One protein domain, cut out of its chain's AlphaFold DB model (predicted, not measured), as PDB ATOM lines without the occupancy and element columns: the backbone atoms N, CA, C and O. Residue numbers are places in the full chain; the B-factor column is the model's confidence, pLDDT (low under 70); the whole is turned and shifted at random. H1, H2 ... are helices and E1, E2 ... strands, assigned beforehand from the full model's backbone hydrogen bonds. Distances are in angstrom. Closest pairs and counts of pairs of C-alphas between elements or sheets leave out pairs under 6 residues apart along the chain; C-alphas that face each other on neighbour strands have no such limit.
ATOM      1  N   LYS A   4     -46.229  24.499 -47.501       96.06
ATOM      2  CA  LYS A   4     -47.595  25.005 -47.591       96.06
ATOM      3  C   LYS A   4     -48.579  23.864 -47.353       96.06
ATOM      4  O   LYS A   4     -48.448  22.793 -47.934       96.06
ATOM      5  N   TYR A   5     -49.566  24.119 -46.513       96.38
ATOM      6  CA  TYR A   5     -50.697  23.236 -46.272       96.38
ATOM      7  C   TYR A   5     -51.987  24.013 -46.500       96.38
ATOM      8  O   TYR A   5     -52.014  25.238 -46.354       96.38
ATOM      9  N   TYR A   6     -53.038  23.296 -46.859       95.56
ATOM     10  CA  TYR A   6     -54.394  23.811 -46.909       95.56
ATOM     11  C   TYR A   6     -55.218  23.101 -45.839       95.56
ATOM     12  O   TYR A   6     -55.221  21.871 -45.783       95.56
ATOM     13  N   ASP A   7     -55.856  23.883 -44.977       93.88
ATOM     14  CA  ASP A   7     -56.877  23.411 -44.054       93.88
ATOM     15  C   ASP A   7     -58.207  23.385 -44.808       93.88
ATOM     16  O   ASP A   7     -58.749  24.427 -45.182       93.88
ATOM     17  N   VAL A   8     -58.695  22.179 -45.086       89.25
ATOM     18  CA  VAL A   8     -59.889  21.971 -45.918       89.25
ATOM     19  C   VAL A   8     -61.157  22.395 -45.184       89.25
ATOM     20  O   VAL A   8     -62.135  22.790 -45.817       89.25
ATOM     21  N   LYS A   9     -61.152  22.298 -43.856       87.75
ATOM     22  CA  LYS A   9     -62.316  22.541 -43.011       87.75
ATOM     23  C   LYS A   9     -62.531  24.028 -42.783       87.75
ATOM     24  O   LYS A   9     -63.658  24.497 -42.908       87.75
ATOM     25  N   GLU A  10     -61.448  24.744 -42.505       88.88
ATOM     26  CA  GLU A  10     -61.467  26.182 -42.223       88.88
ATOM     27  C   GLU A  10     -61.147  27.032 -43.466       88.88
ATOM     28  O   GLU A  10     -61.014  28.247 -43.368       88.88
ATOM     29  N   ASN A  11     -60.990  26.411 -44.646       92.94
ATOM     30  CA  ASN A  11     -60.632  27.089 -45.900       92.94
ATOM     31  C   ASN A  11     -59.396  28.005 -45.751       92.94
ATOM     32  O   ASN A  11     -59.322  29.097 -46.317       92.94
ATOM     33  N   ALA A  12     -58.404  27.553 -44.982       94.75
ATOM     34  CA  ALA A  12     -57.253  28.359 -44.599       94.75
ATOM     35  C   ALA A  12     -55.954  27.841 -45.229       94.75
ATOM     36  O   ALA A  12     -55.776  26.653 -45.498       94.75
ATOM     37  N   VAL A  13     -54.989  28.736 -45.437       96.38
ATOM     38  CA  VAL A  13     -53.639  28.378 -45.887       96.38
ATOM     39  C   VAL A  13     -52.676  28.450 -44.716       96.38
ATOM     40  O   VAL A  13     -52.611  29.455 -44.013       96.38
ATOM     41  N   ILE A  14     -51.856  27.413 -44.551       96.38
ATOM     42  CA  ILE A  14     -50.848  27.339 -43.498       96.38
ATOM     43  C   ILE A  14     -49.453  27.261 -44.113       96.38
ATOM     44  O   ILE A  14     -49.133  26.332 -44.854       96.38
ATOM     45  N   TYR A  15     -48.583  28.199 -43.750       96.88
ATOM     46  CA  TYR A  15     -47.163  28.163 -44.090       96.88
ATOM     47  C   TYR A  15     -46.346  27.731 -42.876       96.88
ATOM     48  O   TYR A  15     -46.169  28.504 -41.935       96.88
ATOM     49  N   MET A  16     -45.817  26.512 -42.914       96.44
ATOM     50  CA  MET A  16     -44.956  25.950 -41.874       96.44
ATOM     51  C   MET A  16     -43.479  26.174 -42.196       96.44
ATOM     52  O   MET A  16     -43.029  25.980 -43.326       96.44
ATOM     53  N   GLY A  17     -42.691  26.534 -41.187       95.75
ATOM     54  CA  GLY A  17     -41.262  26.791 -41.356       95.75
ATOM     55  C   GLY A  17     -40.499  26.848 -40.039       95.75
ATOM     56  O   GLY A  17     -41.045  26.583 -38.964       95.75
ATOM     57  N   ARG A  18     -39.211  27.202 -40.116       94.56
ATOM     58  CA  ARG A  18     -38.390  27.434 -38.920       94.56
ATOM     59  C   ARG A  18     -38.884  28.665 -38.171       94.56
ATOM     60  O   ARG A  18     -39.311  29.642 -38.782       94.56
ATOM     61  N   THR A  19     -38.738  28.661 -36.850       93.00
ATOM     62  CA  THR A  19     -39.141  29.773 -35.976       93.00
ATOM     63  C   THR A  19     -38.599  31.131 -36.435       93.00
ATOM     64  O   THR A  19     -39.329  32.119 -36.412       93.00
ATOM     65  N   SER A  20     -37.337  31.205 -36.878       91.69
ATOM     66  CA  SER A  20     -36.733  32.440 -37.407       91.69
ATOM     67  C   SER A  20     -37.461  32.972 -38.640       91.69
ATOM     68  O   SER A  20     -37.713  34.172 -38.746       91.69
ATOM     69  N   ASP A  21     -37.825  32.068 -39.542       94.38
ATOM     70  CA  ASP A  21     -38.390  32.392 -40.847       94.38
ATOM     71  C   ASP A  21     -39.850  32.818 -40.682       94.38
ATOM     72  O   ASP A  21     -40.272  33.824 -41.244       94.38
ATOM     73  N   ILE A  22     -40.594  32.130 -39.810       94.31
ATOM     74  CA  ILE A  22     -41.965  32.498 -39.438       94.31
ATOM     75  C   ILE A  22     -42.005  33.846 -38.712       94.31
ATOM     76  O   ILE A  22     -42.841  34.690 -39.031       94.31
ATOM     77  N   LYS A  23     -41.065  34.108 -37.790       91.25
ATOM     78  CA  LYS A  23     -40.917  35.428 -37.150       91.25
ATOM     79  C   LYS A  23     -40.704  36.534 -38.183       91.25
ATOM     80  O   LYS A  23     -41.303  37.606 -38.068       91.25
ATOM     81  N   ALA A  24     -39.833  36.297 -39.163       92.25
ATOM     82  CA  ALA A  24     -39.555  37.255 -40.226       92.25
ATOM     83  C   ALA A  24     -40.781  37.465 -41.125       92.25
ATOM     84  O   ALA A  24     -41.150  38.608 -41.391       92.25
ATOM     85  N   MET A  25     -41.453  36.383 -41.524       93.25
ATOM     86  CA  MET A  25     -42.652  36.419 -42.358       93.25
ATOM     87  C   MET A  25     -43.798  37.167 -41.674       93.25
ATOM     88  O   MET A  25     -44.325  38.108 -42.260       93.25
ATOM     89  N   HIS A  26     -44.094  36.858 -40.407       92.25
ATOM     90  CA  HIS A  26     -45.109  37.566 -39.618       92.25
ATOM     91  C   HIS A  26     -44.858  39.079 -39.604       92.25
ATOM     92  O   HIS A  26     -45.749  39.878 -39.885       92.25
ATOM     93  N   LYS A  27     -43.617  39.497 -39.301       90.56
ATOM     94  CA  LYS A  27     -43.239  40.921 -39.278       90.56
ATOM     95  C   LYS A  27     -43.375  41.577 -40.652       90.56
ATOM     96  O   LYS A  27     -43.790  42.734 -40.727       90.56
ATOM     97  N   SER A  28     -43.015  40.870 -41.719       91.50
ATOM     98  CA  SER A  28     -43.147  41.359 -43.093       91.50
ATOM     99  C   SER A  28     -44.609  41.517 -43.499       91.50
ATOM    100  O   SER A  28     -44.961  42.572 -44.017       91.50
ATOM    101  N   MET A  29     -45.470  40.544 -43.188       91.44
ATOM    102  CA  MET A  29     -46.914  40.607 -43.447       91.44
ATOM    103  C   MET A  29     -47.580  41.741 -42.664       91.44
ATOM    104  O   MET A  29     -48.252  42.579 -43.256       91.44
ATOM    105  N   ALA A  30     -47.299  41.859 -41.362       89.44
ATOM    106  CA  ALA A  30     -47.819  42.946 -40.530       89.44
ATOM    107  C   ALA A  30     -47.367  44.341 -41.001       89.44
ATOM    108  O   ALA A  30     -48.068  45.336 -40.819       89.44
ATOM    109  N   ARG A  31     -46.172  44.446 -41.595       89.62
ATOM    110  CA  ARG A  31     -45.703  45.687 -42.224       89.62
ATOM    111  C   ARG A  31     -46.390  45.924 -43.565       89.62
ATOM    112  O   ARG A  31     -46.717  47.068 -43.877       89.62
ATOM    113  N   ALA A  32     -46.568  44.871 -44.356       88.75
ATOM    114  CA  ALA A  32     -47.184  44.939 -45.669       88.75
ATOM    115  C   ALA A  32     -48.652  45.371 -45.582       88.75
ATOM    116  O   ALA A  32     -49.030  46.269 -46.330       88.75
ATOM    117  N   SER A  33     -49.417  44.852 -44.616       87.88
ATOM    118  CA  SER A  33     -50.815  45.252 -44.405       87.88
ATOM    119  C   SER A  33     -50.973  46.748 -44.159       87.88
ATOM    120  O   SER A  33     -51.858  47.388 -44.714       87.88
ATOM    121  N   ARG A  34     -50.037  47.349 -43.420       85.12
ATOM    122  CA  ARG A  34     -50.032  48.792 -43.133       85.12
ATOM    123  C   ARG A  34     -49.504  49.646 -44.285       85.12
ATOM    124  O   ARG A  34     -49.896  50.799 -44.412       85.12
ATOM    125  N   LYS A  35     -48.554  49.127 -45.070       89.38
ATOM    126  CA  LYS A  35     -47.847  49.893 -46.111       89.38
ATOM    127  C   LYS A  35     -48.552  49.850 -47.463       89.38
ATOM    128  O   LYS A  35     -48.586  50.861 -48.157       89.38
ATOM    129  N   TYR A  36     -49.020  48.672 -47.858       87.44
ATOM    130  CA  TYR A  36     -49.581  48.418 -49.184       87.44
ATOM    131  C   TYR A  36     -51.111  48.370 -49.178       87.44
ATOM    132  O   TYR A  36     -51.683  48.139 -50.235       87.44
ATOM    133  N   TYR A  37     -51.756  48.593 -48.024       80.69
ATOM    134  CA  TYR A  37     -53.212  48.489 -47.857       80.69
ATOM    135  C   TYR A  37     -53.763  47.163 -48.393       80.69
ATOM    136  O   TYR A  37     -54.784  47.131 -49.068       80.69
ATOM    137  N   THR A  38     -53.039  46.069 -48.142       84.31
ATOM    138  CA  THR A  38     -53.538  44.729 -48.461       84.31
ATOM    139  C   THR A  38     -54.736  44.409 -47.578       84.31
ATOM    140  O   THR A  38     -54.757  44.845 -46.427       84.31
ATOM    141  N   ASP A  39     -55.600  43.509 -48.033       87.69
ATOM    142  CA  ASP A  39     -56.732  43.017 -47.239       87.69
ATOM    143  C   ASP A  39     -56.317  42.101 -46.070       87.69
ATOM    144  O   ASP A  39     -57.165  41.648 -45.317       87.69
ATOM    145  N   LEU A  40     -55.015  41.839 -45.874       89.12
ATOM    146  CA  LEU A  40     -54.501  41.059 -44.742       89.12
ATOM    147  C   LEU A  40     -54.725  41.764 -43.399       89.12
ATOM    148  O   LEU A  40     -54.208  42.863 -43.162       89.12
ATOM    149  N   ILE A  41     -55.362  41.061 -42.465       88.56
ATOM    150  CA  ILE A  41     -55.683  41.570 -41.133       88.56
ATOM    151  C   ILE A  41     -54.893  40.768 -40.084       88.56
ATOM    152  O   ILE A  41     -55.058  39.560 -39.958       88.56
ATOM    153  N   PRO A  42     -53.991  41.378 -39.300       87.56
ATOM    154  CA  PRO A  42     -53.344  40.659 -38.207       87.56
ATOM    155  C   PRO A  42     -54.369  40.359 -37.106       87.56
ATOM    156  O   PRO A  42     -54.958  41.290 -36.558       87.56
ATOM    157  N   PHE A  43     -54.544  39.085 -36.740       82.06
ATOM    158  CA  PHE A  43     -55.515  38.682 -35.707       82.06
ATOM    159  C   PHE A  43     -55.153  39.217 -34.303       82.06
ATOM    160  O   PHE A  43     -56.015  39.356 -33.441       82.06
ATOM    161  N   PHE A  44     -53.885  39.587 -34.073       68.56
ATOM    162  CA  PHE A  44     -53.438  40.274 -32.858       68.56
ATOM    163  C   PHE A  44     -52.556  41.489 -33.179       68.56
ATOM    164  O   PHE A  44     -51.698  41.446 -34.062       68.56
ATOM    165  N   SER A  45     -52.731  42.578 -32.419       57.50
ATOM    166  CA  SER A  45     -51.866  43.768 -32.474       57.50
ATOM    167  C   SER A  45     -50.464  43.520 -31.911       57.50
ATOM    168  O   SER A  45     -49.540  44.276 -32.225       57.50
ATOM    169  N   ASP A  46     -50.313  42.474 -31.096       55.28
ATOM    170  CA  ASP A  46     -49.079  42.132 -30.401       55.28
ATOM    171  C   ASP A  46     -48.244  41.096 -31.142       55.28
ATOM    172  O   ASP A  46     -48.721  40.224 -31.866       55.28
ATOM    173  N   THR A  47     -46.936  41.221 -30.948       66.12
ATOM    174  CA  THR A  47     -45.953  40.306 -31.519       66.12
ATOM    175  C   THR A  47     -46.206  38.910 -30.938       66.12
ATOM    176  O   THR A  47     -46.136  38.775 -29.716       66.12
ATOM    177  N   PRO A  48     -46.470  37.873 -31.754       74.62
ATOM    178  CA  PRO A  48     -46.719  36.536 -31.236       74.62
ATOM    179  C   PRO A  48     -45.557  36.075 -30.356       74.62
ATOM    180  O   PRO A  48     -44.385  36.318 -30.668       74.62
ATOM    181  N   VAL A  49     -45.881  35.426 -29.239       78.38
ATOM    182  CA  VAL A  49     -44.875  34.879 -28.327       78.38
ATOM    183  C   VAL A  49     -44.388  33.556 -28.898       78.38
ATOM    184  O   VAL A  49     -45.136  32.591 -29.022       78.38
ATOM    185  N   PHE A  50     -43.106  33.508 -29.239       84.25
ATOM    186  CA  PHE A  50     -42.452  32.292 -29.698       84.25
ATOM    187  C   PHE A  50     -41.640  31.704 -28.549       84.25
ATOM    188  O   PHE A  50     -40.706  32.346 -28.074       84.25
ATOM    189  N   SER A  51     -41.954  30.473 -28.155       83.94
ATOM    190  CA  SER A  51     -41.101  29.678 -27.266       83.94
ATOM    191  C   SER A  51     -39.695  29.500 -27.853       83.94
ATOM    192  O   SER A  51     -39.549  29.255 -29.053       83.94
ATOM    193  N   GLU A  52     -38.678  29.565 -26.990       75.06
ATOM    194  CA  GLU A  52     -37.271  29.327 -27.336       75.06
ATOM    195  C   GLU A  52     -36.970  27.857 -27.661       75.06
ATOM    196  O   GLU A  52     -36.035  27.574 -28.405       75.06
ATOM    197  N   SER A  53     -37.774  26.917 -27.154       85.12
ATOM    198  CA  SER A  53     -37.557  25.478 -27.361       85.12
ATOM    199  C   SER A  53     -38.165  24.940 -28.659       85.12
ATOM    200  O   SER A  53     -37.793  23.862 -29.118       85.12
ATOM    201  N   LYS A  54     -39.107  25.669 -29.265       87.88
ATOM    202  CA  LYS A  54     -39.810  25.220 -30.472       87.88
ATOM    203  C   LYS A  54     -39.036  25.620 -31.723       87.88
ATOM    204  O   LYS A  54     -38.762  26.799 -31.955       87.88
ATOM    205  N   ILE A  55     -38.723  24.622 -32.547       91.31
ATOM    206  CA  ILE A  55     -37.928  24.775 -33.775       91.31
ATOM    207  C   ILE A  55     -38.796  25.244 -34.954       91.31
ATOM    208  O   ILE A  55     -38.297  25.933 -35.849       91.31
ATOM    209  N   THR A  56     -40.084  24.890 -34.955       94.25
ATOM    210  CA  THR A  56     -41.019  25.170 -36.049       94.25
ATOM    211  C   THR A  56     -42.314  25.816 -35.569       94.25
ATOM    212  O   THR A  56     -42.809  25.542 -34.475       94.25
ATOM    213  N   TYR A  57     -42.854  26.680 -36.425       95.44
ATOM    214  CA  TYR A  57     -44.154  27.336 -36.281       95.44
ATOM    215  C   TYR A  57     -44.846  27.390 -37.645       95.44
ATOM    216  O   TYR A  57     -44.217  27.127 -38.676       95.44
ATOM    217  N   GLY A  58     -46.122  27.758 -37.630       95.00
ATOM    218  CA  GLY A  58     -46.907  28.079 -38.811       95.00
ATOM    219  C   GLY A  58     -47.447  29.500 -38.771       95.00
ATOM    220  O   GLY A  58     -47.639  30.055 -37.690       95.00
ATOM    221  N   ILE A  59     -47.709  30.071 -39.942       95.50
ATOM    222  CA  ILE A  59     -48.658  31.178 -40.101       95.50
ATOM    223  C   ILE A  59     -49.872  30.641 -40.834       95.50
ATOM    224  O   ILE A  59     -49.718  30.053 -41.903       95.50
ATOM    225  N   VAL A  60     -51.041  30.864 -40.252       95.38
ATOM    226  CA  VAL A  60     -52.341  30.632 -40.876       95.38
ATOM    227  C   VAL A  60     -52.797  31.937 -41.516       95.38
ATOM    228  O   VAL A  60     -52.574  33.001 -40.938       95.38
ATOM    229  N   ILE A  61     -53.394  31.843 -42.700       95.44
ATOM    230  CA  ILE A  61     -54.196  32.889 -43.334       95.44
ATOM    231  C   ILE A  61     -55.562  32.260 -43.591       95.44
ATOM    232  O   ILE A  61     -55.632  31.305 -44.367       95.44
ATOM    233  N   ASP A  62     -56.590  32.733 -42.900       93.88
ATOM    234  CA  ASP A  62     -57.956  32.236 -43.073       93.88
ATOM    235  C   ASP A  62     -58.674  32.919 -44.246       93.88
ATOM    236  O   ASP A  62     -58.099  33.730 -44.983       93.88
ATOM    237  N   ASP A  63     -59.924  32.526 -44.462       93.62
ATOM    238  CA  ASP A  63     -60.766  32.990 -45.560       93.62
ATOM    239  C   ASP A  63     -61.212  34.456 -45.420       93.62
ATOM    240  O   ASP A  63     -61.430  35.129 -46.430       93.62
ATOM    241  N   ASP A  64     -61.230  34.983 -44.196       92.19
ATOM    242  CA  ASP A  64     -61.448  36.396 -43.872       92.19
ATOM    243  C   ASP A  64     -60.175  37.258 -44.022       92.19
ATOM    244  O   ASP A  64     -60.170  38.454 -43.708       92.19
ATOM    245  N   ASN A  65     -59.086  36.686 -44.552       91.31
ATOM    246  CA  ASN A  65     -57.754  37.290 -44.667       91.31
ATOM    247  C   ASN A  65     -57.103  37.635 -43.317       91.31
ATOM    248  O   ASN A  65     -56.121  38.395 -43.274       91.31
ATOM    249  N   LEU A  66     -57.601  37.080 -42.211       92.31
ATOM    250  CA  LEU A  66     -56.928  37.188 -40.931       92.31
ATOM    251  C   LEU A  66     -55.706  36.276 -40.939       92.31
ATOM    252  O   LEU A  66     -55.733  35.155 -41.445       92.31
ATOM    253  N   PHE A  67     -54.605  36.751 -40.361       93.38
ATOM    254  CA  PHE A  67     -53.418  35.923 -40.199       93.38
ATOM    255  C   PHE A  67     -52.920  35.884 -38.760       93.38
ATOM    256  O   PHE A  67     -52.908  36.891 -38.041       93.38
ATOM    257  N   TYR A  68     -52.468  34.700 -38.353       92.50
ATOM    258  CA  TYR A  68     -51.979  34.427 -37.006       92.50
ATOM    259  C   TYR A  68     -50.959  33.289 -36.991       92.50
ATOM    260  O   TYR A  68     -50.816  32.524 -37.941       92.50
ATOM    261  N   VAL A  69     -50.202  33.202 -35.898       93.88
ATOM    262  CA  VAL A  69     -49.155  32.192 -35.722       93.88
ATOM    263  C   VAL A  69     -49.705  30.997 -34.951       93.88
ATOM    264  O   VAL A  69     -50.341  31.171 -33.915       93.88
ATOM    265  N   ILE A  70     -49.380  29.788 -35.407       93.31
ATOM    266  CA  ILE A  70     -49.652  28.533 -34.699       93.31
ATOM    267  C   ILE A  70     -48.351  27.817 -34.342       93.31
ATOM    268  O   ILE A  70     -47.344  27.911 -35.049       93.31
ATOM    269  N   SER A  71     -48.354  27.093 -33.224       93.69
ATOM    270  CA  SER A  71     -47.197  26.301 -32.801       93.69
ATOM    271  C   SER A  71     -47.134  24.948 -33.517       93.69
ATOM    272  O   SER A  71     -48.134  24.476 -34.055       93.69
ATOM    273  N   SER A  72     -45.977  24.281 -33.449       92.94
ATOM    274  CA  SER A  72     -45.816  22.889 -33.894       92.94
ATOM    275  C   SER A  72     -46.859  21.927 -33.314       92.94
ATOM    276  O   SER A  72     -47.262  20.992 -33.997       92.94
ATOM    277  N   ASP A  73     -47.301  22.142 -32.073       92.88
ATOM    278  CA  ASP A  73     -48.218  21.226 -31.378       92.88
ATOM    279  C   ASP A  73     -49.638  21.422 -31.900       92.88
ATOM    280  O   ASP A  73     -50.328  20.451 -32.189       92.88
ATOM    281  N   THR A  74     -50.032  22.684 -32.097       92.12
ATOM    282  CA  THR A  74     -51.300  23.059 -32.737       92.12
ATOM    283  C   THR A  74     -51.372  22.469 -34.140       92.12
ATOM    284  O   THR A  74     -52.327  21.775 -34.464       92.12
ATOM    285  N   PHE A  75     -50.317  22.663 -34.935       94.06
ATOM    286  CA  PHE A  75     -50.220  22.076 -36.267       94.06
ATOM    287  C   PHE A  75     -50.300  20.543 -36.233       94.06
ATOM    288  O   PHE A  75     -50.994  19.943 -37.046       94.06
ATOM    289  N   THR A  76     -49.618  19.894 -35.282       93.81
ATOM    290  CA  THR A  76     -49.648  18.428 -35.148       93.81
ATOM    291  C   THR A  76     -51.050  17.927 -34.811       93.81
ATOM    292  O   THR A  76     -51.475  16.922 -35.368       93.81
ATOM    293  N   ALA A  77     -51.788  18.628 -33.948       93.94
ATOM    294  CA  ALA A  77     -53.175  18.285 -33.645       93.94
ATOM    295  C   ALA A  77     -54.068  18.374 -34.894       93.94
ATOM    296  O   ALA A  77     -54.781  17.422 -35.182       93.94
ATOM    297  N   MET A  78     -53.954  19.457 -35.672       93.56
ATOM    298  CA  MET A  78     -54.695  19.631 -36.934       93.56
ATOM    299  C   MET A  78     -54.342  18.543 -37.960       93.56
ATOM    300  O   MET A  78     -55.214  17.993 -38.625       93.56
ATOM    301  N   LEU A  79     -53.058  18.180 -38.056       93.31
ATOM    302  CA  LEU A  79     -52.600  17.105 -38.936       93.31
ATOM    303  C   LEU A  79     -53.198  15.746 -38.541       93.31
ATOM    304  O   LEU A  79     -53.558  14.959 -39.412       93.31
ATOM    305  N   LEU A  80     -53.290  15.465 -37.238       94.00
ATOM    306  CA  LEU A  80     -53.857  14.220 -36.718       94.00
ATOM    307  C   LEU A  80     -55.386  14.156 -36.849       94.00
ATOM    308  O   LEU A  80     -55.912  13.050 -36.948       94.00
ATOM    309  N   ASP A  81     -56.074  15.302 -36.872       92.25
ATOM    310  CA  ASP A  81     -57.523  15.374 -37.126       92.25
ATOM    311  C   ASP A  81     -57.869  15.077 -38.598       92.25
ATOM    312  O   ASP A  81     -58.996  14.717 -38.923       92.25
ATOM    313  N   GLY A  82     -56.876  15.145 -39.495       88.75
ATOM    314  CA  GLY A  82     -57.049  14.889 -40.926       88.75
ATOM    315  C   GLY A  82     -57.534  16.103 -41.722       88.75
ATOM    316  O   GLY A  82     -57.869  15.959 -42.895       88.75
ATOM    317  N   ASP A  83     -57.519  17.290 -41.113       87.25
ATOM    318  CA  ASP A  83     -58.010  18.538 -41.713       87.25
ATOM    319  C   ASP A  83     -57.020  19.145 -42.734       87.25
ATOM    320  O   ASP A  83     -57.378  20.030 -43.515       87.25
ATOM    321  N   LEU A  84     -55.767  18.665 -42.761       92.94
ATOM    322  CA  LEU A  84     -54.672  19.270 -43.524       92.94
ATOM    323  C   LEU A  84     -54.271  18.489 -44.781       92.94
ATOM    324  O   LEU A  84     -53.941  17.303 -44.728       92.94
ATOM    325  N   VAL A  85     -54.142  19.210 -45.895       93.94
ATOM    326  CA  VAL A  85     -53.573  18.718 -47.159       93.94
ATOM    327  C   VAL A  85     -52.253  19.436 -47.442       93.94
ATOM    328  O   VAL A  85     -52.219  20.660 -47.558       93.94
ATOM    329  N   GLU A  86     -51.147  18.693 -47.560       92.69
ATOM    330  CA  GLU A  86     -49.857  19.259 -47.986       92.69
ATOM    331  C   GLU A  86     -49.921  19.636 -49.472       92.69
ATOM    332  O   GLU A  86     -50.225  18.801 -50.327       92.69
ATOM    333  N   VAL A  87     -49.613  20.896 -49.783       90.75
ATOM    334  CA  VAL A  87     -49.525  21.385 -51.160       90.75
ATOM    335  C   VAL A  87     -48.108  21.116 -51.645       90.75
ATOM    336  O   VAL A  87     -47.154  21.732 -51.165       90.75
ATOM    337  N   LYS A  88     -47.961  20.182 -52.586       85.06
ATOM    338  CA  LYS A  88     -46.691  19.989 -53.287       85.06
ATOM    339  C   LYS A  88     -46.531  21.142 -54.270       85.06
ATOM    340  O   LYS A  88     -47.438  21.398 -55.056       85.06
TER     341      LYS A  88
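This is residues 4 to 88 of the 92 residues of an uncharacterized protein of Ruminococcus sp. AM36-2AA (UniProt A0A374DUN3). A strongly twisted sheet of five strands forms the middle layer, with the long helix H1 packed on one face and the shorter H2 on the other. H1 reaches the sheet with its residues 19 to 30, and a long loop, residues 37 to 55, leads back from its far end, running beside the edge strand E4 at residues 41 to 42. The printed part has 85 residues, with two named helices and five named strands in the order E1 E2 H1 E3 E4 H2 E5; the sheet's order is E4 E3 E2 E1 E5, all antiparallel, and the class is mixed, helices and strands. The whole is compact, with a radius of gyration of the C-alphas of 12.6 A and spans of 37 by 30 by 23 A.

Find C-alpha 4 at (-47.595, 25.005, -47.591), where strand E1 begins; it runs to residue 7. E2 follows as residues 12 to 18, 19.7 A long from first to last C-alpha. From C-alpha 19 at (-39.141, 29.773, -35.976), H1 runs through residues 19 to 36, 25.1 A. Then look for E3 at residues 56 to 61, 16.9 A, and E4 at residues 66 to 71, 16.7 A. H2 is residues 72 to 81, 14.3 A, and E5, residues 84 to 87, ends at C-alpha 87 at (-49.525, 21.385, -51.160).

Begin with the sheet, whose edge strands are E4 and E5. E1 and E2 form a hairpin, with N 5 and O 14 at 2.8 A. On E1's other side is E5, antiparallel at 146 degrees, with N 6 and O 85 at 2.8 A. Between E3 and E2, look at N 61 and O 13, 2.8 A. E3 and E4 form a second hairpin, with N 58 and O 70 at 2.9 A. H1 is on the sheet at a height of 9.6 A, over E3 and E2; on the local plane it runs along the strands, at 11 degrees to E2. Its closest C-alphas to E3 are those of Thr 19 and Thr 56, 5.0 A apart. H2 is on the opposite face at a height of 9.3 A, only just over E2 and E1, with 3 of its C-alphas falling on each; on the local plane it runs slantwise to the strands, at 50 degrees to E1. Its closest C-alphas to E3 are those of Ser 72 and Tyr 57, 5.3 A apart. H1 and H2 are apart. In H2 every O i to N i+4 pair is within hydrogen-bond range; in H1, 13 of 14 are.

The two C-alphas farthest apart are those of Lys 35 and Leu 80, 37.4 A. The printed part has no cut. The link from H1 to E3 is long, with 19 residues, and its residues 41 to 42 pair with residues 66 to 67 of E4, parallel; the other links are tight. The mean pLDDT of the printed part is 89.6, and residues 44 to 47 are under 70.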